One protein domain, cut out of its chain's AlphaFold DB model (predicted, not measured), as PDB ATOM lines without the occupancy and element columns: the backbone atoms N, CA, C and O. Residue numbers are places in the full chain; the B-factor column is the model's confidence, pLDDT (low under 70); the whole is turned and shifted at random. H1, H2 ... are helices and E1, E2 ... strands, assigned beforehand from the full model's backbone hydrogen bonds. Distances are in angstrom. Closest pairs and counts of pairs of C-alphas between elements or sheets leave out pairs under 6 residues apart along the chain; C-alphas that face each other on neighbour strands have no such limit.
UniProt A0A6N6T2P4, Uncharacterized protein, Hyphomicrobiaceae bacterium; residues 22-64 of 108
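AT A GLANCE: This is residues 22 to 64 of the 108 residues of an uncharacterized protein of Hyphomicrobiaceae bacterium (UniProt A0A6N6T2P4). A two-stranded hairpin, E1 and E2, is covered by helix H1, with residues 25 to 26 paired beside E2; helix H2 lies off to one end, away from H1. The 43 printed residues hold H1, E1, E2 and H2 in that order, the strands antiparallel, the class mixed. The whole is compact, with a radius of gyration of the C-alphas of 10.3 A and spans of 27 by 22 by 14 A.

HOW THE PARTS SIT: Residues 25 to 26 pair antiparallel with residues 48 to 49 of E2, residues 48 to 50. H1, residues 30 to 38, comes closest to E1, residues 43 to 45, at the C-alphas of Arg 37 and Val 44, 6.5 A. In the E1 and E2 hairpin, N 43 and O 50 are 2.8 A apart, within hydrogen-bond range. H2, residues 53 to 62, is apart from H1 and E1. In both helices every O i to N i+4 pair is within hydrogen-bond range.

IN THESE COORDINATES: H1 begins at C-alpha 30 (220.277, 336.757, 243.213) and is 12.4 A long. H2 is 14.2 A long, ending at C-alpha 62 (240.813, 347.435, 249.503).

THE WHOLE: The C-alphas farthest apart, of Ser 46 and Arg 64, are 29.7 A apart. The printed part has no cut; its three links are tight. Residues 22 to 25 and 63 to 64 have pLDDT under 70.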
ATOM      1  N   PRO A  22     236.582 339.066 228.782       59.81
ATOM      2  CA  PRO A  22     237.088 337.785 229.261       59.81
ATOM      3  C   PRO A  22     236.019 337.090 230.116       59.81
ATOM      4  O   PRO A  22     235.118 337.735 230.659       59.81
ATOM      5  N   SER A  23     236.084 335.759 230.189       63.50
ATOM      6  CA  SER A  23     235.060 334.888 230.780       63.50
ATOM      7  C   SER A  23     234.540 335.393 232.136       63.50
ATOM      8  O   SER A  23     235.138 335.176 233.186       63.50
ATOM      9  N   GLY A  24     233.380 336.059 232.118       65.19
ATOM     10  CA  GLY A  24     232.720 336.539 233.331       65.19
ATOM     11  C   GLY A  24     232.330 335.388 234.261       65.19
ATOM     12  O   GLY A  24     231.963 334.296 233.814       65.19
ATOM     13  N   VAL A  25     232.359 335.633 235.570       69.00
ATOM     14  CA  VAL A  25     232.018 334.612 236.568       69.00
ATOM     15  C   VAL A  25     230.502 334.472 236.641       69.00
ATOM     16  O   VAL A  25     229.774 335.440 236.876       69.00
ATOM     17  N   THR A  26     230.001 333.254 236.437       75.75
ATOM     18  CA  THR A  26     228.565 332.980 236.566       75.75
ATOM     19  C   THR A  26     228.197 332.847 238.036       75.75
ATOM     20  O   THR A  26     228.774 332.050 238.767       75.75
ATOM     21  N   MET A  27     227.188 333.596 238.465       75.44
ATOM     22  CA  MET A  27     226.741 333.639 239.846       75.44
ATOM     23  C   MET A  27     225.234 333.388 239.925       75.44
ATOM     24  O   MET A  27     224.410 334.221 239.537       75.44
ATOM     25  N   GLY A  28     224.856 332.214 240.440       74.19
ATOM     26  CA  GLY A  28     223.460 331.764 240.519       74.19
ATOM     27  C   GLY A  28     222.612 332.522 241.547       74.19
ATOM     28  O   GLY A  28     221.407 332.696 241.354       74.19
ATOM     29  N   ILE A  29     223.237 333.074 242.588       82.69
ATOM     30  CA  ILE A  29     222.540 333.673 243.733       82.69
ATOM     31  C   ILE A  29     222.143 335.128 243.444       82.69
ATOM     32  O   ILE A  29     222.989 335.999 243.241       82.69
ATOM     33  N   ARG A  30     220.833 335.413 243.474       81.38
ATOM     34  CA  ARG A  30     220.277 336.757 243.213       81.38
ATOM     35  C   ARG A  30     220.755 337.807 244.219       81.38
ATOM     36  O   ARG A  30     221.070 338.917 243.805       81.38
ATOM     37  N   ALA A  31     220.823 337.460 245.504       80.19
ATOM     38  CA  ALA A  31     221.265 338.373 246.561       80.19
ATOM     39  C   ALA A  31     222.709 338.850 246.340       80.19
ATOM     40  O   ALA A  31     222.984 340.043 246.423       80.19
ATOM     41  N   LEU A  32     223.604 337.934 245.959       75.69
ATOM     42  CA  LEU A  32     224.981 338.284 245.625       75.69
ATOM     43  C   LEU A  32     225.042 339.178 244.380       75.69
ATOM     44  O   LEU A  32     225.795 340.143 244.372       75.69
ATOM     45  N   ARG A  33     224.219 338.917 243.350       82.06
ATOM     46  CA  ARG A  33     224.174 339.771 242.146       82.06
ATOM     47  C   ARG A  33     223.697 341.183 242.464       82.06
ATOM     48  O   ARG A  33     224.188 342.131 241.869       82.06
ATOM     49  N   LYS A  34     222.745 341.322 243.391       81.38
ATOM     50  CA  LYS A  34     222.282 342.630 243.862       81.38
ATOM     51  C   LYS A  34     223.407 343.364 244.590       81.38
ATOM     52  O   LYS A  34     223.765 344.454 244.173       81.38
ATOM     53  N   ARG A  35     224.040 342.711 245.568       80.31
ATOM     54  CA  ARG A  35     225.169 343.284 246.316       80.31
ATOM     55  C   ARG A  35     226.315 343.718 245.399       80.31
ATOM     56  O   ARG A  35     226.907 344.762 245.613       80.31
ATOM     57  N   ALA A  36     226.600 342.927 244.372       76.44
ATOM     58  CA  ALA A  36     227.610 343.234 243.372       76.44
ATOM     59  C   ALA A  36     227.292 344.533 242.596       76.44
ATOM     60  O   ALA A  36     228.175 345.370 242.435       76.44
ATOM     61  N   ARG A  37     226.027 344.748 242.197       79.69
ATOM     62  CA  ARG A  37     225.595 346.027 241.600       79.69
ATOM     63  C   ARG A  37     225.677 347.181 242.587       79.69
ATOM     64  O   ARG A  37     226.163 348.240 242.217       79.69
ATOM     65  N   ASP A  38     225.228 346.961 243.820       80.12
ATOM     66  CA  ASP A  38     225.200 347.994 244.861       80.12
ATOM     67  C   ASP A  38     226.616 348.495 245.200       80.12
ATOM     68  O   ASP A  38     226.795 349.650 245.569       80.12
ATOM     69  N   LEU A  39     227.636 347.643 245.040       75.06
ATOM     70  CA  LEU A  39     229.039 348.024 245.213       75.06
ATOM     71  C   LEU A  39     229.577 348.911 244.079       75.06
ATOM     72  O   LEU A  39     230.629 349.513 244.256       75.06
ATOM     73  N   GLY A  40     228.928 348.968 242.910       70.75
ATOM     74  CA  GLY A  40     229.358 349.779 241.759       70.75
ATOM     75  C   GLY A  40     230.689 349.362 241.110       70.75
ATOM     76  O   GLY A  40     231.071 349.907 240.080       70.75
ATOM     77  N   GLN A  41     231.391 348.377 241.674       70.94
ATOM     78  CA  GLN A  41     232.719 347.925 241.243       70.94
ATOM     79  C   GLN A  41     232.675 346.764 240.237       70.94
ATOM     80  O   GLN A  41     233.693 346.130 239.979       70.94
ATOM     81  N   CYS A  42     231.502 346.427 239.699       75.62
ATOM     82  CA  CYS A  42     231.376 345.359 238.714       75.62
ATOM     83  C   CYS A  42     230.117 345.504 237.855       75.62
ATOM     84  O   CYS A  42     229.115 346.097 238.257       75.62
ATOM     85  N   TYR A  43     230.160 344.900 236.673       78.62
ATOM     86  CA  TYR A  43     229.057 344.884 235.723       78.62
ATOM     87  C   TYR A  43     228.302 343.562 235.822       78.62
ATOM     88  O   TYR A  43     228.878 342.481 235.691       78.62
ATOM     89  N   VAL A  44     226.988 343.632 236.034       79.19
ATOM     90  CA  VAL A  44     226.142 342.442 236.180       79.19
ATOM     91  C   VAL A  44     225.229 342.303 234.970       79.19
ATOM     92  O   VAL A  44     224.219 343.000 234.874       79.19
ATOM     93  N   VAL A  45     225.532 341.343 234.096       80.31
ATOM     94  CA  VAL A  45     224.715 341.016 232.917       80.31
ATOM     95  C   VAL A  45     224.096 339.635 233.112       80.31
ATOM     96  O   VAL A  45     224.786 338.618 233.206       80.31
ATOM     97  N   SER A  46     222.766 339.580 233.191       81.12
ATOM     98  CA  SER A  46     222.008 338.346 233.440       81.12
ATOM     99  C   SER A  46     222.456 337.618 234.721       81.12
ATOM    100  O   SER A  46     222.139 338.043 235.837       81.12
ATOM    101  N   ARG A  47     223.176 336.496 234.577       79.56
ATOM    102  CA  ARG A  47     223.726 335.700 235.685       79.56
ATOM    103  C   ARG A  47     225.238 335.852 235.830       79.56
ATOM    104  O   ARG A  47     225.806 335.195 236.693       79.56
ATOM    105  N   ARG A  48     225.887 336.661 234.999       77.31
ATOM    106  CA  ARG A  48     227.338 336.827 234.989       77.31
ATOM    107  C   ARG A  48     227.733 338.151 235.615       77.31
ATOM    108  O   ARG A  48     227.028 339.150 235.471       77.31
ATOM    109  N   ILE A  49     228.856 338.120 236.314       81.25
ATOM    110  CA  ILE A  49     229.546 339.300 236.811       81.25
ATOM    111  C   ILE A  49     230.827 339.458 236.011       81.25
ATOM    112  O   ILE A  49     231.585 338.500 235.840       81.25
ATOM    113  N   TYR A  50     231.050 340.678 235.552       81.56
ATOM    114  CA  TYR A  50     232.252 341.107 234.869       81.56
ATOM    115  C   TYR A  50     232.930 342.164 235.725       81.56
ATOM    116  O   TYR A  50     232.279 343.073 236.239       81.56
ATOM    117  N   VAL A  51     234.234 342.016 235.886       76.19
ATOM    118  CA  VAL A  51     235.074 342.937 236.644       76.19
ATOM    119  C   VAL A  51     236.184 343.353 235.697       76.19
ATOM    120  O   VAL A  51     236.824 342.489 235.094       76.19
ATOM    121  N   THR A  52     236.382 344.654 235.510       74.44
ATOM    122  CA  THR A  52     237.520 345.136 234.721       74.44
ATOM    123  C   THR A  52     238.819 344.944 235.512       74.44
ATOM    124  O   THR A  52     238.781 344.880 236.743       74.44
ATOM    125  N   PRO A  53     239.989 344.863 234.856       70.81
ATOM    126  CA  PRO A  53     241.269 344.762 235.561       70.81
ATOM    127  C   PRO A  53     241.493 345.887 236.587       70.81
ATOM    128  O   PRO A  53     241.980 345.628 237.683       70.81
ATOM    129  N   GLU A  54     241.067 347.112 236.271       72.81
ATOM    130  CA  GLU A  54     241.139 348.276 237.169       72.81
ATOM    131  C   GLU A  54     240.250 348.111 238.408       72.81
ATOM    132  O   GLU A  54     240.686 348.344 239.535       72.81
ATOM    133  N   GLN A  55     239.013 347.642 238.216       72.62
ATOM    134  CA  GLN A  55     238.093 347.342 239.315       72.62
ATOM    135  C   GLN A  55     238.632 346.214 240.196       72.62
ATOM    136  O   GLN A  55     238.546 346.289 241.419       72.62
ATOM    137  N   LEU A  56     239.220 345.180 239.586       74.69
ATOM    138  CA  LEU A  56     239.839 344.079 240.314       74.69
ATOM    139  C   LEU A  56     241.030 344.568 241.144       74.69
ATOM    140  O   LEU A  56     241.144 344.177 242.301       74.69
ATOM    141  N   ALA A  57     241.879 345.437 240.592       72.88
ATOM    142  CA  ALA A  57     242.991 346.037 241.324       72.88
ATOM    143  C   ALA A  57     242.493 346.854 242.527       72.88
ATOM    144  O   ALA A  57     242.949 346.616 243.643       72.88
ATOM    145  N   ALA A  58     241.488 347.713 242.337       73.00
ATOM    146  CA  ALA A  58     240.890 348.497 243.420       73.00
ATOM    147  C   ALA A  58     240.259 347.614 244.515       73.00
ATOM    148  O   ALA A  58     240.422 347.871 245.710       73.00
ATOM    149  N   ILE A  59     239.578 346.529 244.125       71.81
ATOM    150  CA  ILE A  59     239.056 345.528 245.061       71.81
ATOM    151  C   ILE A  59     240.221 344.893 245.826       71.81
ATOM    152  O   ILE A  59     240.229 344.919 247.053       71.81
ATOM    153  N   LEU A  60     241.231 344.359 245.141       74.00
ATOM    154  CA  LEU A  60     242.367 343.691 245.781       74.00
ATOM    155  C   LEU A  60     243.154 344.617 246.716       74.00
ATOM    156  O   LEU A  60     243.588 344.171 247.777       74.00
ATOM    157  N   GLU A  61     243.293 345.896 246.372       74.19
ATOM    158  CA  GLU A  61     243.892 346.906 247.245       74.19
ATOM    159  C   GLU A  61     243.043 347.161 248.492       74.19
ATOM    160  O   GLU A  61     243.579 347.166 249.599       74.19
ATOM    161  N   SER A  62     241.719 347.285 248.351       70.62
ATOM    162  CA  SER A  62     240.813 347.435 249.503       70.62
ATOM    163  C   SER A  62     240.794 346.199 250.415       70.62
ATOM    164  O   SER A  62     240.591 346.309 251.623       70.62
ATOM    165  N   TYR A  63     241.068 345.022 249.844       65.75
ATOM    166  CA  TYR A  63     241.205 343.745 250.539       65.75
ATOM    167  C   TYR A  63     242.665 343.372 250.822       65.75
ATOM    168  O   TYR A  63     242.935 342.196 251.088       65.75
ATOM    169  N   ARG A  64     243.612 344.327 250.843       66.94
ATOM    170  CA  ARG A  64     244.910 344.121 251.509       66.94
ATOM    171  C   ARG A  64     244.661 343.950 253.009       66.94
ATOM    172  O   ARG A  64     244.847 344.844 253.826       66.94
TER     173      ARG A  64